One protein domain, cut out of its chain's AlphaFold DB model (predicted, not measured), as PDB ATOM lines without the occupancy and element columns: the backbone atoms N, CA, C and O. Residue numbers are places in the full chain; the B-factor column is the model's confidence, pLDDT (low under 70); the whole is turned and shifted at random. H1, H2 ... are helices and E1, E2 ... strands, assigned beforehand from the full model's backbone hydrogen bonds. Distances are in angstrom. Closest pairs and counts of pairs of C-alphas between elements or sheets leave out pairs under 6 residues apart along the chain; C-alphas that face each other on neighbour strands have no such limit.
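What this domain is: This is residues 59 to 126, 152 to 257 and 267 to 289 of the 400 residues of the protein "Beta-glucosidase" of Brachybacterium nesterenkovii (UniProt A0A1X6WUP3). Two sheets stand face to face as a sandwich, the four-stranded one, E5 E4 E9 E10, curled like part of a barrel over the three-stranded one, E2 E3 E6. Beyond one end of it lie the small hairpin E7 and E8, much of the unnamed stretch 59 to 87 and, farthest out, the short helices H2 and H3. The 197 printed residues hold three named helices and ten named strands in the order H1, E1 to E10, H2, H3; both sheets are all antiparallel. The class is mostly strand, though under half of the residues, 94, are in named elements. The whole is only just loose, close to compact, with a radius of gyration of the C-alphas of 19.9 A and spans of 63 by 47 by 31 A.

How they stand to each other: The strongly twisted larger sheet runs E5, residues 190 to 199, E4, 169 to 178, E9, 231 to 238, and E10, 246 to 252. Across it N 173 and O 195 are 2.8 A apart, N 176 and O 236 2.8 A, and N 233 and O 250 2.8 A, each within hydrogen-bond range. E4 and E5 form a hairpin, as do E9 and E10. The other sheet runs E2, residues 111 to 120, E3, 153 to 163, and E6, 204 to 212, with N 158 and O 117 2.8 A apart and N 207 and O 159 2.8 A. The two sheets' strands stand at 23 degrees; the closest C-alphas of E5 and E6 are Gly 193 and Ile 209, 6.3 A, and of E2 and E10 Leu 116 and Leu 246, 6.2 A. E7, residues 217 to 220, and E8, 225 to 228, form a hairpin, with N 218 and O 227 2.8 A apart. H1, residues 88 to 93, is only just not on the larger sheet, with 4 pairs of C-alphas within 10 A. E1, residues 98 to 100, pairs with no named strand. H2, residues 270 to 277, and H3, 281 to 284, meet only through their link, and neither is on either sheet of the sandwich. In H2 every O i to N i+4 pair is within hydrogen-bond range, in H1 1 of 2, and H3 is too short for such a pair.

Where its parts are: H1 begins at C-alpha 88 (226.555, 209.338, 95.697) and is 7.9 A long; E1 is 5.4 A. E2, 26.3 A, bends by 52 degrees at residue 115; E3 is 28.9 A, E4 29.0 A and E6 25.9 A. E5, 26.7 A, bends by 51 degrees at residue 193. E7 is 9.1 A, E8 10.2 A, E9 23.2 A and E10 19.3 A. H2 is 10.6 A and H3 6.0 A, ending at C-alpha 284 (234.874, 197.090, 71.869).

The domain as a whole: The farthest C-alphas, Asp 166 and Ala 289, are 66.0 A apart. Residues 127 to 151 and 258 to 266 are cut out, with gaps of 6.7 A and 20.8 A between C-alphas. Of the links printed whole, E4 to E5 is long. Residues 74 to 77, 124 to 126 and 267 to 289 have pLDDT under 70.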
ATOM      1  N   ALA A  59     220.475 215.120  93.909       90.50
ATOM      2  CA  ALA A  59     221.231 216.314  93.562       90.50
ATOM      3  C   ALA A  59     220.316 217.548  93.515       90.50
ATOM      4  O   ALA A  59     219.096 217.430  93.354       90.50
ATOM      5  N   ARG A  60     220.897 218.737  93.699       90.19
ATOM      6  CA  ARG A  60     220.130 219.990  93.650       90.19
ATOM      7  C   ARG A  60     219.759 220.357  92.223       90.19
ATOM      8  O   ARG A  60     218.647 220.844  92.019       90.19
ATOM      9  N   SER A  61     220.653 220.091  91.275       89.31
ATOM     10  CA  SER A  61     220.393 220.256  89.853       89.31
ATOM     11  C   SER A  61     220.742 219.002  89.058       89.31
ATOM     12  O   SER A  61     221.621 218.230  89.438       89.31
ATOM     13  N   LEU A  62     220.086 218.823  87.909       89.12
ATOM     14  CA  LEU A  62     220.512 217.853  86.900       89.12
ATOM     15  C   LEU A  62     221.972 218.071  86.478       89.12
ATOM     16  O   LEU A  62     222.658 217.089  86.228       89.12
ATOM     17  N   ALA A  63     222.451 219.319  86.442       88.62
ATOM     18  CA  ALA A  63     223.824 219.652  86.049       88.62
ATOM     19  C   ALA A  63     224.897 219.030  86.966       88.62
ATOM     20  O   ALA A  63     226.028 218.832  86.540       88.62
ATOM     21  N   ASP A  64     224.533 218.682  88.203       88.56
ATOM     22  CA  ASP A  64     225.418 218.021  89.167       88.56
ATOM     23  C   ASP A  64     225.512 216.498  88.941       88.56
ATOM     24  O   ASP A  64     226.263 215.795  89.622       88.56
ATOM     25  N   HIS A  65     224.693 215.944  88.041       88.19
ATOM     26  CA  HIS A  65     224.729 214.523  87.726       88.19
ATOM     27  C   HIS A  65     226.005 214.201  86.928       88.19
ATOM     28  O   HIS A  65     226.303 214.909  85.966       88.19
ATOM     29  N   PRO A  66     226.728 213.102  87.226       83.44
ATOM     30  CA  PRO A  66     227.992 212.780  86.551       83.44
ATOM     31  C   PRO A  66     227.870 212.634  85.025       83.44
ATOM     32  O   PRO A  66     228.856 212.767  84.311       83.44
ATOM     33  N   THR A  67     226.661 212.372  84.530       85.50
ATOM     34  CA  THR A  67     226.355 212.193  83.103       85.50
ATOM     35  C   THR A  67     225.456 213.288  82.524       85.50
ATOM     36  O   THR A  67     224.870 213.091  81.463       85.50
ATOM     37  N   ALA A  68     225.312 214.434  83.201       85.00
ATOM     38  CA  ALA A  68     224.424 215.517  82.765       85.00
ATOM     39  C   ALA A  68     224.696 215.975  81.321       85.00
ATOM     40  O   ALA A  68     223.757 216.209  80.563       85.00
ATOM     41  N   ASP A  69     225.973 216.031  80.937       80.25
ATOM     42  CA  ASP A  69     226.414 216.488  79.615       80.25
ATOM     43  C   ASP A  69     226.542 215.355  78.580       80.25
ATOM     44  O   ASP A  69     226.675 215.619  77.385       80.25
ATOM     45  N   SER A  70     226.528 214.092  79.019       73.00
ATOM     46  CA  SER A  70     226.755 212.917  78.163       73.00
ATOM     47  C   SER A  70     225.511 212.051  77.955       73.00
ATOM     48  O   SER A  70     225.521 211.163  77.100       73.00
ATOM     49  N   PHE A  71     224.434 212.303  78.705       77.75
ATOM     50  CA  PHE A  71     223.174 211.580  78.591       77.75
ATOM     51  C   PHE A  71     222.064 212.439  77.946       77.75
ATOM     52  O   PHE A  71     221.803 213.550  78.406       77.75
ATOM     53  N   PRO A  72     221.313 211.911  76.958       78.81
ATOM     54  CA  PRO A  72     221.494 210.603  76.332       78.81
ATOM     55  C   PRO A  72     222.700 210.595  75.385       78.81
ATOM     56  O   PRO A  72     223.009 211.602  74.750       78.81
ATOM     57  N   ALA A  73     223.327 209.429  75.225       73.06
ATOM     58  CA  ALA A  73     224.282 209.239  74.145       73.06
ATOM     59  C   ALA A  73     223.551 209.334  72.794       73.06
ATOM     60  O   ALA A  73     222.508 208.707  72.604       73.06
ATOM     61  N   LEU A  74     224.082 210.143  71.873       65.19
ATOM     62  CA  LEU A  74     223.494 210.360  70.542       65.19
ATOM     63  C   LEU A  74     224.048 209.401  69.474       65.19
ATOM     64  O   LEU A  74     223.491 209.315  68.383       65.19
ATOM     65  N   GLY A  75     225.156 208.718  69.772       66.69
ATOM     66  CA  GLY A  75     225.750 207.696  68.911       66.69
ATOM     67  C   GLY A  75     225.196 206.297  69.183       66.69
ATOM     68  O   GLY A  75     224.317 206.105  70.022       66.69
ATOM     69  N   GLU A  76     225.743 205.306  68.481       62.31
ATOM     70  CA  GLU A  76     225.431 203.886  68.716       62.31
ATOM     71  C   GLU A  76     225.998 203.378  70.050       62.31
ATOM     72  O   GLU A  76     225.483 202.420  70.627       62.31
ATOM     73  N   GLU A  77     227.015 204.070  70.563       62.31
ATOM     74  CA  GLU A  77     227.707 203.758  71.805       62.31
ATOM     75  C   GLU A  77     227.389 204.789  72.891       62.31
ATOM     76  O   GLU A  77     227.370 206.000  72.651       62.31
ATOM     77  N   ALA A  78     227.197 204.300  74.116       70.94
ATOM     78  CA  ALA A  78     227.134 205.113  75.322       70.94
ATOM     79  C   ALA A  78     228.385 204.838  76.161       70.94
ATOM     80  O   ALA A  78     228.566 203.733  76.672       70.94
ATOM     81  N   VAL A  79     229.253 205.839  76.294       76.56
ATOM     82  CA  VAL A  79     230.504 205.718  77.051       76.56
ATOM     83  C   VAL A  79     230.262 206.103  78.508       76.56
ATOM     84  O   VAL A  79     229.836 207.221  78.795       76.56
ATOM     85  N   TYR A  80     230.590 205.191  79.423       76.38
ATOM     86  CA  TYR A  80     230.458 205.365  80.875       76.38
ATOM     87  C   TYR A  80     231.695 206.076  81.434       76.38
ATOM     88  O   TYR A  80     232.508 205.521  82.177       76.38
ATOM     89  N   ALA A  81     231.847 207.319  80.991       79.19
ATOM     90  CA  ALA A  81     232.897 208.266  81.347       79.19
ATOM     91  C   ALA A  81     233.136 208.403  82.859       79.19
ATOM     92  O   ALA A  81     234.254 208.643  83.313       79.19
ATOM     93  N   GLU A  82     232.064 208.284  83.634       76.56
ATOM     94  CA  GLU A  82     232.041 208.456  85.077       76.56
ATOM     95  C   GLU A  82     232.724 207.323  85.842       76.56
ATOM     96  O   GLU A  82     233.061 207.499  87.016       76.56
ATOM     97  N   GLY A  83     232.960 206.175  85.196       83.38
ATOM     98  CA  GLY A  83     233.597 205.017  85.811       83.38
ATOM     99  C   GLY A  83     232.921 204.624  87.128       83.38
ATOM    100  O   GLY A  83     231.720 204.375  87.183       83.38
ATOM    101  N   LEU A  84     233.693 204.589  88.219       85.19
ATOM    102  CA  LEU A  84     233.181 204.255  89.556       85.19
ATOM    103  C   LEU A  84     232.406 205.405  90.225       85.19
ATOM    104  O   LEU A  84     231.732 205.196  91.237       85.19
ATOM    105  N   ARG A  85     232.473 206.626  89.685       85.44
ATOM    106  CA  ARG A  85     231.819 207.816  90.242       85.44
ATOM    107  C   ARG A  85     230.351 207.864  89.793       85.44
ATOM    108  O   ARG A  85     229.938 208.753  89.062       85.44
ATOM    109  N   VAL A  86     229.540 206.914  90.264       91.50
ATOM    110  CA  VAL A  86     228.093 206.842  89.980       91.50
ATOM    111  C   VAL A  86     227.273 207.216  91.217       91.50
ATOM    112  O   VAL A  86     227.488 206.691  92.314       91.50
ATOM    113  N   GLY A  87     226.285 208.100  91.051       93.50
ATOM    114  CA  GLY A  87     225.378 208.506  92.129       93.50
ATOM    115  C   GLY A  87     226.113 209.193  93.285       93.50
ATOM    116  O   GLY A  87     226.884 210.123  93.065       93.50
ATOM    117  N   TYR A  88     225.901 208.733  94.524       96.88
ATOM    118  CA  TYR A  88     226.555 209.338  95.697       96.88
ATOM    119  C   TYR A  88     228.080 209.211  95.666       96.88
ATOM    120  O   TYR A  88     228.761 210.098  96.163       96.88
ATOM    121  N   ARG A  89     228.625 208.176  95.007       95.31
ATOM    122  CA  ARG A  89     230.077 208.038  94.825       95.31
ATOM    123  C   ARG A  89     230.663 209.248  94.102       95.31
ATOM    124  O   ARG A  89     231.752 209.678  94.452       95.31
ATOM    125  N   HIS A  90     229.948 209.818  93.133       93.06
ATOM    126  CA  HIS A  90     230.343 211.077  92.501       93.06
ATOM    127  C   HIS A  90     230.135 212.263  93.436       93.06
ATOM    128  O   HIS A  90     231.084 212.978  93.738       93.06
ATOM    129  N   LEU A  91     228.895 212.443  93.893       93.75
ATOM    130  CA  LEU A  91     228.466 213.651  94.599       93.75
ATOM    131  C   LEU A  91     229.246 213.864  95.901       93.75
ATOM    132  O   LEU A  91     229.586 214.996  96.229       93.75
ATOM    133  N   ASP A  92     229.551 212.790  96.626       94.62
ATOM    134  CA  ASP A  92     230.293 212.858  97.885       94.62
ATOM    135  C   ASP A  92     231.795 213.031  97.641       94.62
ATOM    136  O   ASP A  92     232.419 213.866  98.290       94.62
ATOM    137  N   THR A  93     232.375 212.320  96.664       89.44
ATOM    138  CA  THR A  93     233.808 212.455  96.322       89.44
ATOM    139  C   THR A  93     234.129 213.843  95.770       89.44
ATOM    140  O   THR A  93     235.187 214.393  96.062       89.44
ATOM    141  N   ALA A  94     233.215 214.429  94.995       87.38
ATOM    142  CA  ALA A  94     233.354 215.775  94.447       87.38
ATOM    143  C   ALA A  94     232.963 216.885  95.442       87.38
ATOM    144  O   ALA A  94     233.118 218.062  95.123       87.38
ATOM    145  N   GLY A  95     232.443 216.542  96.629       88.12
ATOM    146  CA  GLY A  95     231.990 217.524  97.618       88.12
ATOM    147  C   GLY A  95     230.805 218.379  97.151       88.12
ATOM    148  O   GLY A  95     230.645 219.505  97.610       88.12
ATOM    149  N   ILE A  96     229.985 217.870  96.228       90.88
ATOM    150  CA  ILE A  96     228.846 218.596  95.658       90.88
ATOM    151  C   ILE A  96     227.700 218.630  96.668       90.88
ATOM    152  O   ILE A  96     227.352 217.608  97.259       90.88
ATOM    153  N   ASP A  97     227.065 219.783  96.858       90.06
ATOM    154  CA  ASP A  97     225.899 219.893  97.734       90.06
ATOM    155  C   ASP A  97     224.666 219.210  97.136       90.06
ATOM    156  O   ASP A  97     224.212 219.510  96.034       90.06
ATOM    157  N   VAL A  98     224.060 218.322  97.920       93.00
ATOM    158  CA  VAL A  98     222.843 217.595  97.543       93.00
ATOM    159  C   VAL A  98     221.641 218.127  98.315       93.00
ATOM    160  O   VAL A  98     221.780 218.714  99.389       93.00
ATOM    161  N   GLY A  99     220.442 217.954  97.761       90.62
ATOM    162  CA  GLY A  99     219.204 218.212  98.495       90.62
ATOM    163  C   GLY A  99     218.977 217.140  99.559       90.62
ATOM    164  O   GLY A  99     218.744 217.460 100.720       90.62
ATOM    165  N   PHE A 100     219.117 215.871  99.164       95.00
ATOM    166  CA  PHE A 100     219.023 214.724 100.067       95.00
ATOM    167  C   PHE A 100     220.095 213.683  99.707       95.00
ATOM    168  O   PHE A 100     220.144 213.248  98.552       95.00
ATOM    169  N   PRO A 101     220.972 213.281 100.643       97.19
ATOM    170  CA  PRO A 101     222.040 212.328 100.353       97.19
ATOM    171  C   PRO A 101     221.514 210.902 100.151       97.19
ATOM    172  O   PRO A 101     220.385 210.568 100.516       97.19
ATOM    173  N   PHE A 102     222.343 210.035  99.568       98.44
ATOM    174  CA  PHE A 102     222.017 208.612  99.466       98.44
ATOM    175  C   PHE A 102     221.848 208.007 100.859       98.44
ATOM    176  O   PHE A 102     222.607 208.327 101.777       98.44
ATOM    177  N   GLY A 103     220.841 207.152 101.007       98.12
ATOM    178  CA  GLY A 103     220.468 206.546 102.273       98.12
ATOM    179  C   GLY A 103     219.689 207.470 103.206       98.12
ATOM    180  O   GLY A 103     219.321 207.030 104.283       98.12
ATOM    181  N   PHE A 104     219.402 208.725 102.838       97.94
ATOM    182  CA  PHE A 104     218.657 209.642 103.704       97.94
ATOM    183  C   PHE A 104     217.179 209.264 103.822       97.94
ATOM    184  O   PHE A 104     216.539 208.885 102.841       97.94
ATOM    185  N   GLY A 105     216.619 209.432 105.013       96.81
ATOM    186  CA  GLY A 105     215.191 209.349 105.273       96.81
ATOM    187  C   GLY A 105     214.914 209.661 106.736       96.81
ATOM    188  O   GLY A 105     215.693 209.282 107.605       96.81
ATOM    189  N   LEU A 106     213.829 210.382 106.992       96.12
ATOM    190  CA  LEU A 106     213.388 210.709 108.345       96.12
ATOM    191  C   LEU A 106     212.253 209.771 108.757       96.12
ATOM    192  O   LEU A 106     211.477 209.344 107.902       96.12
ATOM    193  N   GLY A 107     212.156 209.518 110.057       94.94
ATOM    194  CA  GLY A 107     210.960 209.009 110.728       94.94
ATOM    195  C   GLY A 107     210.392 210.066 111.681       94.94
ATOM    196  O   GLY A 107     210.917 211.179 111.785       94.94
ATOM    197  N   TYR A 108     209.318 209.723 112.380       96.75
ATOM    198  CA  TYR A 108     208.818 210.468 113.534       96.75
ATOM    199  C   TYR A 108     209.632 210.181 114.801       96.75
ATOM    200  O   TYR A 108     209.768 211.061 115.652       96.75
ATOM    201  N   GLY A 109     210.187 208.974 114.917       95.94
ATOM    202  CA  GLY A 109     211.097 208.566 115.977       95.94
ATOM    203  C   GLY A 109     212.560 208.937 115.725       95.94
ATOM    204  O   GLY A 109     212.932 209.490 114.686       95.94
ATOM    205  N   ARG A 110     213.417 208.645 116.709       95.75
ATOM    206  CA  ARG A 110     214.869 208.870 116.630       95.75
ATOM    207  C   ARG A 110     215.628 207.727 117.281       95.75
ATOM    208  O   ARG A 110     215.350 207.391 118.426       95.75
ATOM    209  N   VAL A 111     216.648 207.223 116.595       97.12
ATOM    210  CA  VAL A 111     217.597 206.245 117.139       97.12
ATOM    211  C   VAL A 111     218.976 206.894 117.276       97.12
ATOM    212  O   VAL A 111     219.478 207.532 116.346       97.12
ATOM    213  N   ALA A 112     219.563 206.775 118.464       97.75
ATOM    214  CA  ALA A 112     220.935 207.158 118.762       97.75
ATOM    215  C   ALA A 112     221.862 205.958 118.539       97.75
ATOM    216  O   ALA A 112     221.499 204.830 118.868       97.75
ATOM    217  N   LEU A 113     223.047 206.210 117.981       98.44
ATOM    218  CA  LEU A 113     224.068 205.193 117.727       98.44
ATOM    219  C   LEU A 113     225.276 205.468 118.624       98.44
ATOM    220  O   LEU A 113     225.692 206.622 118.740       98.44
ATOM    221  N   ALA A 114     225.833 204.426 119.233       98.44
ATOM    222  CA  ALA A 114     226.987 204.518 120.123       98.44
ATOM    223  C   ALA A 114     227.892 203.279 120.019       98.44
ATOM    224  O   ALA A 114     227.533 202.280 119.394       98.44
ATOM    225  N   ASP A 115     229.064 203.370 120.652       97.88
ATOM    226  CA  ASP A 115     229.929 202.230 120.979       97.88
ATOM    227  C   ASP A 115     230.370 201.373 119.780       97.88
ATOM    228  O   ASP A 115     230.439 200.147 119.867       97.88
ATOM    229  N   LEU A 116     230.694 202.018 118.649       98.56
ATOM    230  CA  LEU A 116     231.250 201.315 117.489       98.56
ATOM    231  C   LEU A 116     232.598 200.677 117.841       98.56
ATOM    232  O   LEU A 116     233.562 201.371 118.166       98.56
ATOM    233  N   ARG A 117     232.682 199.362 117.659       98.12
ATOM    234  CA  ARG A 117     233.932 198.600 117.601       98.12
ATOM    235  C   ARG A 117     233.959 197.741 116.342       98.12
ATOM    236  O   ARG A 117     232.916 197.313 115.853       98.12
ATOM    237  N   VAL A 118     235.148 197.503 115.802       98.12
ATOM    238  CA  VAL A 118     235.340 196.664 114.615       98.12
ATOM    239  C   VAL A 118     236.350 195.588 114.963       98.12
ATOM    240  O   VAL A 118     237.531 195.875 115.144       98.12
ATOM    241  N   ASP A 119     235.861 194.359 115.056       96.44
ATOM    242  CA  ASP A 119     236.636 193.210 115.493       96.44
ATOM    243  C   ASP A 119     237.116 192.434 114.250       96.44
ATOM    244  O   ASP A 119     236.287 191.920 113.489       96.44
ATOM    245  N   PRO A 120     238.433 192.374 113.965       94.25
ATOM    246  CA  PRO A 120     238.951 191.590 112.850       94.25
ATOM    247  C   PRO A 120     238.768 190.093 113.117       94.25
ATOM    248  O   PRO A 120     239.043 189.608 114.211       94.25
ATOM    249  N   VAL A 121     238.373 189.342 112.090       90.44
ATOM    250  CA  VAL A 121     238.345 187.875 112.136       90.44
ATOM    251  C   VAL A 121     239.758 187.362 111.840       90.44
ATOM    252  O   VAL A 121     240.260 187.635 110.740       90.44
ATOM    253  N   PRO A 122     240.428 186.649 112.769       79.50
ATOM    254  CA  PRO A 122     241.790 186.155 112.572       79.50
ATOM    255  C   PRO A 122     241.915 185.271 111.332       79.50
ATOM    256  O   PRO A 122     241.024 184.487 111.022       79.50
ATOM    257  N   SER A 123     243.047 185.354 110.631       72.56
ATOM    258  CA  SER A 123     243.304 184.560 109.421       72.56
ATOM    259  C   SER A 123     243.247 183.046 109.658       72.56
ATOM    260  O   SER A 123     242.829 182.321 108.760       72.56
ATOM    261  N   ALA A 124     243.593 182.580 110.863       64.00
ATOM    262  CA  ALA A 124     243.500 181.175 111.266       64.00
ATOM    263  C   ALA A 124     242.054 180.652 111.358       64.00
ATOM    264  O   ALA A 124     241.829 179.457 111.176       64.00
ATOM    265  N   ASP A 125     241.089 181.545 111.598       62.78
ATOM    266  CA  ASP A 125     239.667 181.215 111.731       62.78
ATOM    267  C   ASP A 125     238.907 181.390 110.404       62.78
ATOM    268  O   ASP A 125     237.719 181.073 110.301       62.78
ATOM    269  N   ARG A 126     239.587 181.886 109.359       68.50
ATOM    270  CA  ARG A 126     239.029 182.006 108.009       68.50
ATOM    271  C   ARG A 126     239.134 180.650 107.297       68.50
ATOM    272  O   ARG A 126     240.182 180.006 107.363       68.50
ATOM    273  N   VAL A 152     234.292 185.264 102.460       86.00
ATOM    274  CA  VAL A 152     235.078 185.204 103.696       86.00
ATOM    275  C   VAL A 152     234.873 186.487 104.498       86.00
ATOM    276  O   VAL A 152     235.174 187.579 104.010       86.00
ATOM    277  N   THR A 153     234.385 186.364 105.733       91.81
ATOM    278  CA  THR A 153     234.282 187.479 106.687       91.81
ATOM    279  C   THR A 153     235.668 187.868 107.194       91.81
ATOM    280  O   THR A 153     236.419 187.024 107.682       91.81
ATOM    281  N   LEU A 154     236.022 189.149 107.060       93.06
ATOM    282  CA  LEU A 154     237.317 189.686 107.488       93.06
ATOM    283  C   LEU A 154     237.220 190.482 108.787       93.06
ATOM    284  O   LEU A 154     238.198 190.543 109.529       93.06
ATOM    285  N   ALA A 155     236.064 191.081 109.063       96.38
ATOM    286  CA  ALA A 155     235.785 191.791 110.302       96.38
ATOM    287  C   ALA A 155     234.281 191.813 110.594       96.38
ATOM    288  O   ALA A 155     233.463 191.638 109.689       96.38
ATOM    289  N   VAL A 156     233.920 192.076 111.847       97.88
ATOM    290  CA  VAL A 156     232.540 192.334 112.270       97.88
ATOM    291  C   VAL A 156     232.496 193.684 112.977       97.88
ATOM    292  O   VAL A 156     233.256 193.935 113.909       97.88
ATOM    293  N   ALA A 157     231.626 194.577 112.513       98.50
ATOM    294  CA  ALA A 157     231.374 195.850 113.171       98.50
ATOM    295  C   ALA A 157     230.219 195.690 114.162       98.50
ATOM    296  O   ALA A 157     229.109 195.344 113.758       98.50
ATOM    297  N   HIS A 158     230.478 195.966 115.436       98.62
ATOM    298  CA  HIS A 158     229.487 195.976 116.506       98.62
ATOM    299  C   HIS A 158     229.189 197.414 116.917       98.62
ATOM    300  O   HIS A 158     230.108 198.217 117.059       98.62
ATOM    301  N   LEU A 159     227.918 197.737 117.129       98.69
ATOM    302  CA  LEU A 159     227.496 199.020 117.684       98.69
ATOM    303  C   LEU A 159     226.214 198.871 118.501       98.69
ATOM    304  O   LEU A 159     225.492 197.884 118.363       98.69
ATOM    305  N   THR A 160     225.890 199.881 119.299       98.75
ATOM    306  CA  THR A 160     224.622 199.953 120.027       98.75
ATOM    307  C   THR A 160     223.685 200.956 119.370       98.75
ATOM    308  O   THR A 160     224.076 202.080 119.053       98.75
ATOM    309  N   ALA A 161     222.435 200.545 119.176       98.56
ATOM    310  CA  ALA A 161     221.348 201.388 118.706       98.56
ATOM    311  C   ALA A 161     220.306 201.540 119.816       98.56
ATOM    312  O   ALA A 161     219.799 200.540 120.319       98.56
ATOM    313  N   THR A 162     219.971 202.778 120.178       98.69
ATOM    314  CA  THR A 162     219.016 203.092 121.249       98.69
ATOM    315  C   THR A 162     217.902 203.982 120.727       98.69
ATOM    316  O   THR A 162     218.166 205.054 120.178       98.69
ATOM    317  N   ASN A 163     216.647 203.597 120.936       98.38
ATOM    318  CA  ASN A 163     215.514 204.460 120.635       98.38
ATOM    319  C   ASN A 163     215.442 205.614 121.644       98.38
ATOM    320  O   ASN A 163     215.145 205.430 122.821       98.38
ATOM    321  N   ALA A 164     215.693 206.825 121.156       97.44
ATOM    322  CA  ALA A 164     215.691 208.068 121.918       97.44
ATOM    323  C   ALA A 164     214.363 208.841 121.781       97.44
ATOM    324  O   ALA A 164     214.327 210.067 121.935       97.44
ATOM    325  N   SER A 165     213.278 208.146 121.434       96.75
ATOM    326  CA  SER A 165     211.928 208.694 121.313       96.75
ATOM    327  C   SER A 165     210.926 207.959 122.209       96.75
ATOM    328  O   SER A 165     211.240 206.944 122.829       96.75
ATOM    329  N   ASP A 166     209.715 208.502 122.298       96.38
ATOM    330  CA  ASP A 166     208.591 207.993 123.089       96.38
ATOM    331  C   ASP A 166     207.668 207.046 122.299       96.38
ATOM    332  O   ASP A 166     206.602 206.667 122.785       96.38
ATOM    333  N   ARG A 167     208.075 206.640 121.089       95.06
ATOM    334  CA  ARG A 167     207.318 205.742 120.209       95.06
ATOM    335  C   ARG A 167     208.180 204.612 119.667       95.06
ATOM    336  O   ARG A 167     209.395 204.748 119.567       95.06
ATOM    337  N   GLU A 168     207.543 203.514 119.278       96.06
ATOM    338  CA  GLU A 168     208.203 202.456 118.510       96.06
ATOM    339  C   GLU A 168     208.807 203.039 117.226       96.06
ATOM    340  O   GLU A 168     208.169 203.842 116.540       96.06
ATOM    341  N   THR A 169     210.068 202.705 116.955       96.50
ATOM    342  CA  THR A 169     210.854 203.328 115.886       96.50
ATOM    343  C   THR A 169     211.705 202.295 115.164       96.50
ATOM    344  O   THR A 169     212.535 201.624 115.781       96.50
ATOM    345  N   GLY A 170     211.553 202.252 113.842       95.75
ATOM    346  CA  GLY A 170     212.445 201.526 112.946       95.75
ATOM    347  C   GLY A 170     213.568 202.414 112.413       95.75
ATOM    348  O   GLY A 170     213.335 203.555 112.009       95.75
ATOM    349  N   GLU A 171     214.790 201.889 112.355       97.00
ATOM    350  CA  GLU A 171     215.956 202.594 111.809       97.00
ATOM    351  C   GLU A 171     216.778 201.681 110.893       97.00
ATOM    352  O   GLU A 171     216.889 200.477 111.131       97.00
ATOM    353  N   ILE A 172     217.368 202.265 109.844       98.06
ATOM    354  CA  ILE A 172     218.341 201.590 108.983       98.06
ATOM    355  C   ILE A 172     219.711 202.207 109.235       98.06
ATOM    356  O   ILE A 172     220.012 203.317 108.791       98.06
ATOM    357  N   ILE A 173     220.555 201.435 109.904       98.31
ATOM    358  CA  ILE A 173     221.951 201.751 110.184       98.31
ATOM    359  C   ILE A 173     222.766 201.403 108.945       98.31
ATOM    360  O   ILE A 173     222.635 200.302 108.412       98.31
ATOM    361  N   GLN A 174     223.607 202.322 108.482       98.69
ATOM    362  CA  GLN A 174     224.406 202.159 107.271       98.69
ATOM    363  C   GLN A 174     225.892 202.246 107.604       98.69
ATOM    364  O   GLN A 174     226.322 203.167 108.300       98.69
ATOM    365  N   LEU A 175     226.666 201.297 107.085       98.69
ATOM    366  CA  LEU A 175     228.108 201.201 107.261       98.69
ATOM    367  C   LEU A 175     228.805 201.436 105.923       98.69
ATOM    368  O   LEU A 175     228.553 200.740 104.933       98.69
ATOM    369  N   TYR A 176     229.714 202.403 105.924       98.69
ATOM    370  CA  TYR A 176     230.534 202.779 104.785       98.69
ATOM    371  C   TYR A 176     232.013 202.502 105.057       98.69
ATOM    372  O   TYR A 176     232.484 202.635 106.186       98.69
ATOM    373  N   VAL A 177     232.746 202.144 104.006       98.38
ATOM    374  CA  VAL A 177     234.194 201.926 104.036       98.38
ATOM    375  C   VAL A 177     234.879 202.980 103.180       98.38
ATOM    376  O   VAL A 177     234.487 203.209 102.039       98.38
ATOM    377  N   SER A 178     235.917 203.600 103.735       96.25
ATOM    378  CA  SER A 178     236.803 204.551 103.061       96.25
ATOM    379  C   SER A 178     238.239 204.032 103.076       96.25
ATOM    380  O   SER A 178     238.650 203.334 104.004       96.25
ATOM    381  N   ARG A 179     239.030 204.402 102.067       93.12
ATOM    382  CA  ARG A 179     240.447 204.016 101.932       93.12
ATOM    383  C   ARG A 179     241.304 205.262 101.671       93.12
ATOM    384  O   ARG A 179     241.728 205.482 100.533       93.12
ATOM    385  N   PRO A 180     241.494 206.135 102.678       88.88
ATOM    386  CA  PRO A 180     242.315 207.328 102.509       88.88
ATOM    387  C   PRO A 180     243.755 206.926 102.163       88.88
ATOM    388  O   PRO A 180     244.325 206.042 102.792       88.88
ATOM    389  N   GLY A 181     244.337 207.560 101.143       84.19
ATOM    390  CA  GLY A 181     245.693 207.230 100.689       84.19
ATOM    391  C   GLY A 181     245.808 205.949  99.852       84.19
ATOM    392  O   GLY A 181     246.926 205.502  99.614       84.19
ATOM    393  N   SER A 182     244.684 205.381  99.393       87.62
ATOM    394  CA  SER A 182     244.660 204.295  98.402       87.62
ATOM    395  C   SER A 182     245.542 204.620  97.193       87.62
ATOM    396  O   SER A 182     245.501 205.731  96.660       87.62
ATOM    397  N   ALA A 183     246.310 203.633  96.733       84.31
ATOM    398  CA  ALA A 183     247.164 203.733  95.550       84.31
ATOM    399  C   ALA A 183     246.368 203.782  94.234       84.31
ATOM    400  O   ALA A 183     246.910 204.167  93.197       84.31
ATOM    401  N   ILE A 184     245.099 203.369  94.283       83.56
ATOM    402  CA  ILE A 184     244.160 203.355  93.159       83.56
ATOM    403  C   ILE A 184     243.023 204.352  93.376       83.56
ATOM    404  O   ILE A 184     242.679 204.686  94.515       83.56
ATOM    405  N   GLU A 185     242.399 204.784  92.279       81.88
ATOM    406  CA  GLU A 185     241.208 205.627  92.333       81.88
ATOM    407  C   GLU A 185     240.041 204.888  93.001       81.88
ATOM    408  O   GLU A 185     239.698 203.763  92.634       81.88
ATOM    409  N   ARG A 186     239.413 205.548  93.978       85.88
ATOM    410  CA  ARG A 186     238.234 205.056  94.690       85.88
ATOM    411  C   ARG A 186     237.272 206.207  94.968       85.88
ATOM    412  O   ARG A 186     237.715 207.348  95.117       85.88
ATOM    413  N   PRO A 187     235.969 205.924  95.101       90.50
ATOM    414  CA  PRO A 187     235.062 206.832  95.784       90.50
ATOM    415  C   PRO A 187     235.571 207.154  97.195       90.50
ATOM    416  O   PRO A 187     236.221 206.320  97.826       90.50
ATOM    417  N   VAL A 188     235.233 208.339  97.709       93.06
ATOM    418  CA  VAL A 188     235.619 208.763  99.067       93.06
ATOM    419  C   VAL A 188     235.167 207.763 100.134       93.06
ATOM    420  O   VAL A 188     235.906 207.500 101.079       93.06
ATOM    421  N   HIS A 189     233.991 207.162  99.940       96.25
ATOM    422  CA  HIS A 189     233.457 206.073 100.746       96.25
ATOM    423  C   HIS A 189     232.455 205.242  99.943       96.25
ATOM    424  O   HIS A 189     231.852 205.721  98.978       96.25
ATOM    425  N   GLU A 190     232.238 203.998 100.362       97.56
ATOM    426  CA  GLU A 190     231.287 203.074  99.738       97.56
ATOM    427  C   GLU A 190     230.461 202.340 100.794       97.56
ATOM    428  O   GLU A 190     231.014 201.862 101.779       97.56
ATOM    429  N   LEU A 191     229.144 202.233 100.594       98.31
ATOM    430  CA  LEU A 191     228.257 201.424 101.435       98.31
ATOM    431  C   LEU A 191     228.669 199.950 101.326       98.31
ATOM    432  O   LEU A 191     228.605 199.390 100.231       98.31
ATOM    433  N   GLN A 192     229.030 199.329 102.450       97.81
ATOM    434  CA  GLN A 192     229.430 197.916 102.507       97.81
ATOM    435  C   GLN A 192     228.538 197.052 103.398       97.81
ATOM    436  O   GLN A 192     228.603 195.828 103.331       97.81
ATOM    437  N   GLY A 193     227.663 197.666 104.192       97.25
ATOM    438  CA  GLY A 193     226.687 196.937 104.987       97.25
ATOM    439  C   GLY A 193     225.594 197.849 105.514       97.25
ATOM    440  O   GLY A 193     225.745 199.070 105.574       97.25
ATOM    441  N   PHE A 194     224.471 197.253 105.887       98.19
ATOM    442  CA  PHE A 194     223.402 197.938 106.593       98.19
ATOM    443  C   PHE A 194     222.636 196.941 107.457       98.19
ATOM    444  O   PHE A 194     222.590 195.750 107.150       98.19
ATOM    445  N   ALA A 195     222.011 197.436 108.516       98.00
ATOM    446  CA  ALA A 195     221.148 196.652 109.386       98.00
ATOM    447  C   ALA A 195     219.880 197.442 109.692       98.00
ATOM    448  O   ALA A 195     219.922 198.663 109.852       98.00
ATOM    449  N   ARG A 196     218.750 196.739 109.769       96.88
ATOM    450  CA  ARG A 196     217.489 197.315 110.231       96.88
ATOM    451  C   ARG A 196     217.240 196.884 111.669       96.88
ATOM    452  O   ARG A 196     217.371 195.702 111.975       96.88
ATOM    453  N   VAL A 197     216.855 197.838 112.505       97.50
ATOM    454  CA  VAL A 197     216.385 197.604 113.873       97.50
ATOM    455  C   VAL A 197     214.969 198.141 114.017       97.50
ATOM    456  O   VAL A 197     214.606 199.104 113.343       97.50
ATOM    457  N   GLU A 198     214.188 197.516 114.888       97.38
ATOM    458  CA  GLU A 198     212.876 197.981 115.335       97.38
ATOM    459  C   GLU A 198     212.945 198.010 116.859       97.38
ATOM    460  O   GLU A 198     213.265 196.992 117.467       97.38
ATOM    461  N   LEU A 199     212.739 199.180 117.457       98.00
ATOM    462  CA  LEU A 199     212.999 199.406 118.876       98.00
ATOM    463  C   LEU A 199     211.793 200.072 119.537       98.00
ATOM    464  O   LEU A 199     211.302 201.103 119.065       98.00
ATOM    465  N   GLY A 200     211.353 199.543 120.674       98.25
ATOM    466  CA  GLY A 200     210.411 200.201 121.572       98.25
ATOM    467  C   GLY A 200     211.006 201.460 122.228       98.25
ATOM    468  O   GLY A 200     212.217 201.683 122.164       98.25
ATOM    469  N   PRO A 201     210.186 202.321 122.860       98.25
ATOM    470  CA  PRO A 201     210.666 203.542 123.514       98.25
ATOM    471  C   PRO A 201     211.754 203.264 124.562       98.25
ATOM    472  O   PRO A 201     211.537 202.490 125.493       98.25
ATOM    473  N   GLY A 202     212.923 203.901 124.428       98.38
ATOM    474  CA  GLY A 202     214.069 203.704 125.326       98.38
ATOM    475  C   GLY A 202     214.813 202.370 125.167       98.38
ATOM    476  O   GLY A 202     215.821 202.160 125.845       98.38
ATOM    477  N   GLU A 203     214.352 201.470 124.294       98.69
ATOM    478  CA  GLU A 203     214.998 200.181 124.051       98.69
ATOM    479  C   GLU A 203     216.372 200.366 123.401       98.69
ATOM    480  O   GLU A 203     216.577 201.271 122.588       98.69
ATOM    481  N   SER A 204     217.316 199.497 123.766       98.69
ATOM    482  CA  SER A 204     218.648 199.432 123.164       98.69
ATOM    483  C   SER A 204     218.934 198.030 122.645       98.69
ATOM    484  O   SER A 204     218.635 197.049 123.322       98.69
ATOM    485  N   GLN A 205     219.566 197.946 121.480       98.56
ATOM    486  CA  GLN A 205     219.961 196.697 120.839       98.56
ATOM    487  C   GLN A 205     221.417 196.780 120.364       98.56
ATOM    488  O   GLN A 205     221.839 197.794 119.802       98.56
ATOM    489  N   GLU A 206     222.185 195.706 120.561       98.38
ATOM    490  CA  GLU A 206     223.485 195.530 119.906       98.38
ATOM    491  C   GLU A 206     223.279 195.046 118.464       98.38
ATOM    492  O   GLU A 206     222.511 194.118 118.194       98.38
ATOM    493  N   VAL A 207     223.966 195.688 117.528       98.44
ATOM    494  CA  VAL A 207     223.889 195.426 116.093       98.44
ATOM    495  C   VAL A 207     225.255 194.971 115.613       98.44
ATOM    496  O   VAL A 207     226.253 195.630 115.892       98.44
ATOM    497  N   ALA A 208     225.287 193.869 114.865       98.25
ATOM    498  CA  ALA A 208     226.487 193.346 114.223       98.25
ATOM    499  C   ALA A 208     226.337 193.405 112.695       98.25
ATOM    500  O   ALA A 208     225.331 192.952 112.149       98.25
ATOM    501  N   ILE A 209     227.333 193.966 112.008       98.12
ATOM    502  CA  ILE A 209     227.406 194.035 110.544       98.12
ATOM    503  C   ILE A 209     228.699 193.358 110.091       98.12
ATOM    504  O   ILE A 209     229.797 193.810 110.419       98.12
ATOM    505  N   GLU A 210     228.571 192.275 109.328       96.75
ATOM    506  CA  GLU A 210     229.716 191.540 108.791       96.75
ATOM    507  C   GLU A 210     230.357 192.275 107.608       96.75
ATOM    508  O   GLU A 210     229.683 192.695 106.664       96.75
ATOM    509  N   LEU A 211     231.685 192.379 107.634       96.19
ATOM    510  CA  LEU A 211     232.504 192.921 106.556       96.19
ATOM    511  C   LEU A 211     233.290 191.784 105.913       96.19
ATOM    512  O   LEU A 211     234.334 191.348 106.406       96.19
ATOM    513  N   THR A 212     232.764 191.293 104.795       93.56
ATOM    514  CA  THR A 212     233.427 190.269 103.982       93.56
ATOM    515  C   THR A 212     234.543 190.864 103.130       93.56
ATOM    516  O   THR A 212     234.664 192.079 102.999       93.56
ATOM    517  N   GLU A 213     235.338 190.021 102.479       90.00
ATOM    518  CA  GLU A 213     236.328 190.446 101.479       90.00
ATOM    519  C   GLU A 213     235.755 191.396 100.409       90.00
ATOM    520  O   GLU A 213     236.461 192.269  99.900       90.00
ATOM    521  N   ARG A 214     234.451 191.293 100.111       91.38
ATOM    522  CA  ARG A 214     233.749 192.182  99.177       91.38
ATOM    523  C   ARG A 214     233.755 193.638  99.628       91.38
ATOM    524  O   ARG A 214     233.740 194.515  98.772       91.38
ATOM    525  N   ALA A 215     233.818 193.876 100.938       94.44
ATOM    526  CA  ALA A 215     233.852 195.211 101.517       94.44
ATOM    527  C   ALA A 215     235.150 195.973 101.208       94.44
ATOM    528  O   ALA A 215     235.192 197.197 101.325       94.44
ATOM    529  N   PHE A 216     236.205 195.254 100.813       93.38
ATOM    530  CA  PHE A 216     237.556 195.802 100.691       93.38
ATOM    531  C   PHE A 216     238.211 195.533  99.331       93.38
ATOM    532  O   PHE A 216     239.177 196.213  98.958       93.38
ATOM    533  N   ARG A 217     237.703 194.551  98.576       90.56
ATOM    534  CA  ARG A 217     238.262 194.178  97.276       90.56
ATOM    535  C   ARG A 217     238.030 195.251  96.210       90.56
ATOM    536  O   ARG A 217     237.029 195.960  96.209       90.56
ATOM    537  N   HIS A 218     238.959 195.329  95.273       87.50
ATOM    538  CA  HIS A 218     238.840 196.050  94.008       87.50
ATOM    539  C   HIS A 218     239.153 195.082  92.868       87.50
ATOM    540  O   HIS A 218     239.747 194.028  93.100       87.50
ATOM    541  N   TYR A 219     238.744 195.423  91.651       85.62
ATOM    542  CA  TYR A 219     239.093 194.631  90.478       85.62
ATOM    543  C   TYR A 219     240.428 195.133  89.905       85.62
ATOM    544  O   TYR A 219     240.508 196.276  89.452       85.62
ATOM    545  N   ASP A 220     241.474 194.306  89.970       80.75
ATOM    546  CA  ASP A 220     242.785 194.567  89.361       80.75
ATOM    547  C   ASP A 220     242.691 194.195  87.876       80.75
ATOM    548  O   ASP A 220     242.648 193.015  87.525       80.75
ATOM    549  N   ARG A 221     242.621 195.213  87.011       79.94
ATOM    550  CA  ARG A 221     242.464 195.037  85.559       79.94
ATOM    551  C   ARG A 221     243.647 194.308  84.927       79.94
ATOM    552  O   ARG A 221     243.425 193.524  84.016       79.94
ATOM    553  N   ASP A 222     244.866 194.520  85.423       80.31
ATOM    554  CA  ASP A 222     246.070 193.896  84.859       80.31
ATOM    555  C   ASP A 222     246.114 192.387  85.137       80.31
ATOM    556  O   ASP A 222     246.779 191.633  84.429       80.31
ATOM    557  N   ARG A 223     245.445 191.946  86.207       79.69
ATOM    558  CA  ARG A 223     245.357 190.534  86.618       79.69
ATOM    559  C   ARG A 223     244.013 189.897  86.322       79.69
ATOM    560  O   ARG A 223     243.847 188.717  86.612       79.69
ATOM    561  N   GLU A 224     243.063 190.688  85.837       82.81
ATOM    562  CA  GLU A 224     241.677 190.287  85.611       82.81
ATOM    563  C   GLU A 224     241.032 189.612  86.839       82.81
ATOM    564  O   GLU A 224     240.177 188.732  86.722       82.81
ATOM    565  N   ALA A 225     241.421 190.040  88.046       82.94
ATOM    566  CA  ALA A 225     241.063 189.375  89.295       82.94
ATOM    567  C   ALA A 225     240.703 190.364  90.407       82.94
ATOM    568  O   ALA A 225     241.178 191.500  90.459       82.94
ATOM    569  N   TRP A 226     239.881 189.911  91.355       87.00
ATOM    570  CA  TRP A 226     239.624 190.660  92.582       87.00
ATOM    571  C   TRP A 226     240.842 190.622  93.506       87.00
ATOM    572  O   TRP A 226     241.423 189.566  93.741       87.00
ATOM    573  N   ALA A 227     241.199 191.770  94.078       87.56
ATOM    574  CA  ALA A 227     242.315 191.902  95.005       87.56
ATOM    575  C   ALA A 227     241.966 192.821  96.181       87.56
ATOM    576  O   ALA A 227     241.216 193.788  96.039       87.56
ATOM    577  N   ILE A 228     242.556 192.556  97.347       90.50
ATOM    578  CA  ILE A 228     242.492 193.443  98.514       90.50
ATOM    579  C   ILE A 228     243.800 194.221  98.602       90.50
ATOM    580  O   ILE A 228     244.893 193.651  98.600       90.50
ATOM    581  N   GLU A 229     243.671 195.537  98.679       90.25
ATOM    582  CA  GLU A 229     244.780 196.435  98.971       90.25
ATOM    583  C   GLU A 229     245.030 196.436 100.488       90.25
ATOM    584  O   GLU A 229     244.094 196.590 101.274       90.25
ATOM    585  N   GLY A 230     246.283 196.253 100.903       90.56
ATOM    586  CA  GLY A 230     246.677 196.304 102.313       90.56
ATOM    587  C   GLY A 230     246.701 197.733 102.865       90.56
ATOM    588  O   GLY A 230     246.667 198.699 102.103       90.56
ATOM    589  N   GLY A 231     246.750 197.886 104.186       91.69
ATOM    590  CA  GLY A 231     246.780 199.187 104.868       91.69
ATOM    591  C   GLY A 231     245.447 199.560 105.513       91.69
ATOM    592  O   GLY A 231     244.549 198.724 105.622       91.69
ATOM    593  N   ASP A 232     245.302 200.815 105.926       94.69
ATOM    594  CA  ASP A 232     244.179 201.236 106.767       94.69
ATOM    595  C   ASP A 232     242.887 201.455 105.969       94.69
ATOM    596  O   ASP A 232     242.856 202.088 104.910       94.69
ATOM    597  N   ALA A 233     241.791 200.909 106.481       96.31
ATOM    598  CA  ALA A 233     240.434 201.202 106.055       96.31
ATOM    599  C   ALA A 233     239.703 201.944 107.177       96.31
ATOM    600  O   ALA A 233     239.754 201.540 108.337       96.31
ATOM    601  N   VAL A 234     238.997 203.015 106.828       98.06
ATOM    602  CA  VAL A 234     238.166 203.769 107.770       98.06
ATOM    603  C   VAL A 234     236.725 203.299 107.621       98.06
ATOM    604  O   VAL A 234     236.146 203.380 106.537       98.06
ATOM    605  N   ILE A 235     236.161 202.797 108.712       98.50
ATOM    606  CA  ILE A 235     234.791 202.311 108.821       98.50
ATOM    607  C   ILE A 235     233.956 203.412 109.459       98.50
ATOM    608  O   ILE A 235     234.214 203.801 110.594       98.50
ATOM    609  N   THR A 236     232.945 203.904 108.752       98.62
ATOM    610  CA  THR A 236     232.018 204.914 109.278       98.62
ATOM    611  C   THR A 236     230.609 204.362 109.330       98.62
ATOM    612  O   THR A 236     230.153 203.751 108.363       98.62
ATOM    613  N   VAL A 237     229.903 204.619 110.425       98.62
ATOM    614  CA  VAL A 237     228.509 204.216 110.610       98.62
ATOM    615  C   VAL A 237     227.641 205.446 110.853       98.62
ATOM    616  O   VAL A 237     227.997 206.336 111.625       98.62
ATOM    617  N   GLY A 238     226.484 205.484 110.199       97.50
ATOM    618  CA  GLY A 238     225.499 206.547 110.365       97.50
ATOM    619  C   GLY A 238     224.176 206.219 109.684       97.50
ATOM    620  O   GLY A 238     223.915 205.075 109.310       97.50
ATOM    621  N   ARG A 239     223.314 207.229 109.532       96.06
ATOM    622  CA  ARG A 239     221.959 207.065 108.968       96.06
ATOM    623  C   ARG A 239     221.876 207.308 107.464       96.06
ATOM    624  O   ARG A 239     220.852 207.018 106.857       96.06
ATOM    625  N   HIS A 240     222.914 207.878 106.861       98.06
ATOM    626  CA  HIS A 240     223.025 208.118 105.421       98.06
ATOM    627  C   HIS A 240     224.488 208.354 105.029       98.06
ATOM    628  O   HIS A 240     225.334 208.576 105.885       98.06
ATOM    629  N   SER A 241     224.780 208.400 103.730       98.19
ATOM    630  CA  SER A 241     226.137 208.571 103.157       98.19
ATOM    631  C   SER A 241     226.925 209.808 103.610       98.19
ATOM    632  O   SER A 241     228.129 209.883 103.405       98.19
ATOM    633  N   ARG A 242     226.270 210.780 104.247       96.81
ATOM    634  CA  ARG A 242     226.898 212.008 104.777       96.81
ATOM    635  C   ARG A 242     226.804 212.131 106.296       96.81
ATOM    636  O   ARG A 242     227.158 213.169 106.842       96.81
ATOM    637  N   ASP A 243     226.301 211.100 106.963       95.88
ATOM    638  CA  ASP A 243     226.232 211.011 108.415       95.88
ATOM    639  C   ASP A 243     227.357 210.091 108.888       95.88
ATOM    640  O   ASP A 243     227.315 208.884 108.662       95.88
ATOM    641  N   ARG A 244     228.387 210.668 109.508       92.25
ATOM    642  CA  ARG A 244     229.545 209.942 110.052       92.25
ATOM    643  C   ARG A 244     229.462 209.938 111.575       92.25
ATOM    644  O   ARG A 244     230.328 210.485 112.248       92.25
ATOM    645  N   ALA A 245     228.361 209.405 112.101       92.62
ATOM    646  CA  ALA A 245     228.064 209.437 113.531       92.62
ATOM    647  C   ALA A 245     229.121 208.691 114.355       92.62
ATOM    648  O   ALA A 245     229.523 209.170 115.413       92.62
ATOM    649  N   LEU A 246     229.573 207.540 113.855       98.31
ATOM    650  CA  LEU A 246     230.607 206.716 114.471       98.31
ATOM    651  C   LEU A 246     231.695 206.397 113.447       98.31
ATOM    652  O   LEU A 246     231.407 206.223 112.261       98.31
ATOM    653  N   GLU A 247     232.936 206.286 113.912       98.25
ATOM    654  CA  GLU A 247     234.093 205.987 113.073       98.25
ATOM    655  C   GLU A 247     235.067 205.055 113.802       98.25
ATOM    656  O   GLU A 247     235.301 205.203 115.000       98.25
ATOM    657  N   ALA A 248     235.634 204.099 113.070       97.94
ATOM    658  CA  ALA A 248     236.682 203.198 113.530       97.94
ATOM    659  C   ALA A 248     237.680 202.935 112.394       97.94
ATOM    660  O   ALA A 248     237.338 203.035 111.218       97.94
ATOM    661  N   THR A 249     238.919 202.581 112.732       97.56
ATOM    662  CA  THR A 249     239.945 202.208 111.743       97.56
ATOM    663  C   THR A 249     240.235 200.716 111.839       97.56
ATOM    664  O   THR A 249     240.442 200.194 112.933       97.56
ATOM    665  N   LEU A 250     240.263 200.041 110.693       96.12
ATOM    666  CA  LEU A 250     240.617 198.635 110.548       96.12
ATOM    667  C   LEU A 250     241.871 198.524 109.679       96.12
ATOM    668  O   LEU A 250     241.875 198.964 108.529       96.12
ATOM    669  N   HIS A 251     242.917 197.897 110.208       93.94
ATOM    670  CA  HIS A 251     244.103 197.585 109.422       93.94
ATOM    671  C   HIS A 251     243.877 196.305 108.613       93.94
ATOM    672  O   HIS A 251     243.567 195.256 109.180       93.94
ATOM    673  N   LEU A 252     244.028 196.386 107.291       90.88
ATOM    674  CA  LEU A 252     243.863 195.244 106.399       90.88
ATOM    675  C   LEU A 252     245.214 194.659 106.008       90.88
ATOM    676  O   LEU A 252     246.072 195.340 105.443       90.88
ATOM    677  N   GLU A 253     245.342 193.354 106.210       85.44
ATOM    678  CA  GLU A 253     246.338 192.564 105.503       85.44
ATOM    679  C   GLU A 253     245.915 192.437 104.040       85.44
ATOM    680  O   GLU A 253     244.776 192.089 103.720       85.44
ATOM    681  N   GLY A 254     246.834 192.737 103.135       80.44
ATOM    682  CA  GLY A 254     246.552 192.717 101.715       80.44
ATOM    683  C   GLY A 254     247.775 193.103 100.916       80.44
ATOM    684  O   GLY A 254     248.872 193.299 101.445       80.44
ATOM    685  N   ARG A 255     247.588 193.223  99.610       78.81
ATOM    686  CA  ARG A 255     248.679 193.584  98.724       78.81
ATOM    687  C   ARG A 255     249.037 195.051  98.911       78.81
ATOM    688  O   ARG A 255     248.183 195.922  98.764       78.81
ATOM    689  N   VAL A 256     250.311 195.325  99.169       73.62
ATOM    690  CA  VAL A 256     250.837 196.688  99.099       73.62
ATOM    691  C   VAL A 256     250.929 197.065  97.626       73.62
ATOM    692  O   VAL A 256     251.722 196.499  96.870       73.62
ATOM    693  N   LEU A 257     250.060 197.975  97.203       76.31
ATOM    694  CA  LEU A 257     250.103 198.550  95.869       76.31
ATOM    695  C   LEU A 257     251.093 199.718  95.878       76.31
ATOM    696  O   LEU A 257     251.135 200.501  96.826       76.31
ATOM    697  N   PRO A 267     242.214 213.966  86.559       47.88
ATOM    698  CA  PRO A 267     240.932 214.541  86.184       47.88
ATOM    699  C   PRO A 267     240.061 214.793  87.420       47.88
ATOM    700  O   PRO A 267     239.706 213.880  88.178       47.88
ATOM    701  N   ARG A 268     239.725 216.066  87.631       50.88
ATOM    702  CA  ARG A 268     238.874 216.516  88.740       50.88
ATOM    703  C   ARG A 268     237.404 216.287  88.412       50.88
ATOM    704  O   ARG A 268     236.583 216.174  89.317       50.88
ATOM    705  N   THR A 269     237.086 216.164  87.126       54.72
ATOM    706  CA  THR A 269     235.730 215.974  86.613       54.72
ATOM    707  C   THR A 269     235.591 214.664  85.840       54.72
ATOM    708  O   THR A 269     236.554 214.129  85.297       54.72
ATOM    709  N   VAL A 270     234.359 214.157  85.764       54.59
ATOM    710  CA  VAL A 270     234.005 212.970  84.968       54.59
ATOM    711  C   VAL A 270     234.372 213.143  83.489       54.59
ATOM    712  O   VAL A 270     234.851 212.200  82.863       54.59
ATOM    713  N   ALA A 271     234.214 214.350  82.941       49.72
ATOM    714  CA  ALA A 271     234.545 214.661  81.549       49.72
ATOM    715  C   ALA A 271     236.039 214.468  81.232       49.72
ATOM    716  O   ALA A 271     236.396 213.940  80.179       49.72
ATOM    717  N   GLU A 272     236.919 214.840  82.162       50.34
ATOM    718  CA  GLU A 272     238.366 214.671  82.004       50.34
ATOM    719  C   GLU A 272     238.784 213.196  82.189       50.34
ATOM    720  O   GLU A 272     239.690 212.720  81.500       50.34
ATOM    721  N   THR A 273     238.098 212.437  83.061       52.47
ATOM    722  CA  THR A 273     238.297 210.981  83.208       52.47
ATOM    723  C   THR A 273     237.907 210.244  81.926       52.47
ATOM    724  O   THR A 273     238.659 209.387  81.455       52.47
ATOM    725  N   ALA A 274     236.792 210.645  81.305       48.84
ATOM    726  CA  ALA A 274     236.326 210.127  80.021       48.84
ATOM    727  C   ALA A 274     237.394 210.241  78.930       48.84
ATOM    728  O   ALA A 274     237.728 209.260  78.275       48.84
ATOM    729  N   GLN A 275     237.967 211.435  78.760       47.97
ATOM    730  CA  GLN A 275     238.957 211.707  77.715       47.97
ATOM    731  C   GLN A 275     240.245 210.897  77.887       47.97
ATOM    732  O   GLN A 275     240.896 210.568  76.895       47.97
ATOM    733  N   ARG A 276     240.611 210.543  79.125       51.59
ATOM    734  CA  ARG A 276     241.842 209.800  79.422       51.59
ATOM    735  C   ARG A 276     241.684 208.282  79.300       51.59
ATOM    736  O   ARG A 276     242.633 207.621  78.891       51.59
ATOM    737  N   ALA A 277     240.503 207.735  79.597       51.00
ATOM    738  CA  ALA A 277     240.208 206.302  79.456       51.00
ATOM    739  C   ALA A 277     240.033 205.842  77.987       51.00
ATOM    740  O   ALA A 277     239.932 204.649  77.703       51.00
ATOM    741  N   MET A 278     240.001 206.783  77.037       49.00
ATOM    742  CA  MET A 278     239.583 206.564  75.648       49.00
ATOM    743  C   MET A 278     240.572 205.972  74.618       49.00
ATOM    744  O   MET A 278     240.132 205.761  73.484       49.00
ATOM    745  N   PRO A 279     241.847 205.634  74.899       47.91
ATOM    746  CA  PRO A 279     242.633 204.850  73.940       47.91
ATOM    747  C   PRO A 279     242.115 203.409  73.783       47.91
ATOM    748  O   PRO A 279     242.123 202.875  72.676       47.91
ATOM    749  N   GLU A 280     241.638 202.797  74.873       43.59
ATOM    750  CA  GLU A 280     241.310 201.362  74.948       43.59
ATOM    751  C   GLU A 280     239.853 201.045  74.585       43.59
ATOM    752  O   GLU A 280     239.567 199.968  74.074       43.59
ATOM    753  N   ALA A 281     238.927 201.995  74.762       41.25
ATOM    754  CA  ALA A 281     237.509 201.806  74.431       41.25
ATOM    755  C   ALA A 281     237.253 201.529  72.934       41.25
ATOM    756  O   ALA A 281     236.215 200.980  72.582       41.25
ATOM    757  N   ARG A 282     238.223 201.834  72.056       41.19
ATOM    758  CA  ARG A 282     238.171 201.475  70.630       41.19
ATOM    759  C   ARG A 282     238.137 199.964  70.382       41.19
ATOM    760  O   ARG A 282     237.662 199.563  69.332       41.19
ATOM    761  N   HIS A 283     238.604 199.132  71.317       40.53
ATOM    762  CA  HIS A 283     238.617 197.675  71.134       40.53
ATOM    763  C   HIS A 283     237.235 197.014  71.223       40.53
ATOM    764  O   HIS A 283     237.064 195.924  70.694       40.53
ATOM    765  N   PHE A 284     236.232 197.654  71.833       41.16
ATOM    766  CA  PHE A 284     234.874 197.090  71.869       41.16
ATOM    767  C   PHE A 284     234.053 197.398  70.609       41.16
ATOM    768  O   PHE A 284     233.016 196.770  70.400       41.16
ATOM    769  N   ALA A 285     234.520 198.328  69.769       41.19
ATOM    770  CA  ALA A 285     233.851 198.714  68.529       41.19
ATOM    771  C   ALA A 285     234.085 197.710  67.383       41.19
ATOM    772  O   ALA A 285     233.272 197.633  66.464       41.19
ATOM    773  N   ASP A 286     235.167 196.925  67.434       39.56
ATOM    774  CA  ASP A 286     235.595 196.108  66.292       39.56
ATOM    775  C   ASP A 286     235.046 194.663  66.295       39.56
ATOM    776  O   ASP A 286     235.013 194.026  65.241       39.56
ATOM    777  N   ASP A 287     234.533 194.147  67.423       39.78
ATOM    778  CA  ASP A 287     234.248 192.702  67.565       39.78
ATOM    779  C   ASP A 287     232.785 192.271  67.371       39.78
ATOM    780  O   ASP A 287     232.472 191.077  67.394       39.78
ATOM    781  N   ALA A 288     231.871 193.193  67.076       44.97
ATOM    782  CA  ALA A 288     230.556 192.828  66.564       44.97
ATOM    783  C   ALA A 288     230.441 193.261  65.107       44.97
ATOM    784  O   ALA A 288     229.743 194.217  64.777       44.97
ATOM    785  N   ALA A 289     231.077 192.510  64.206       48.66
ATOM    786  CA  ALA A 289     230.654 192.480  62.814       48.66
ATOM    787  C   ALA A 289     229.197 191.982  62.773       48.66
ATOM    788  O   ALA A 289     228.924 190.787  62.637       48.66
TER     789      ALA A 289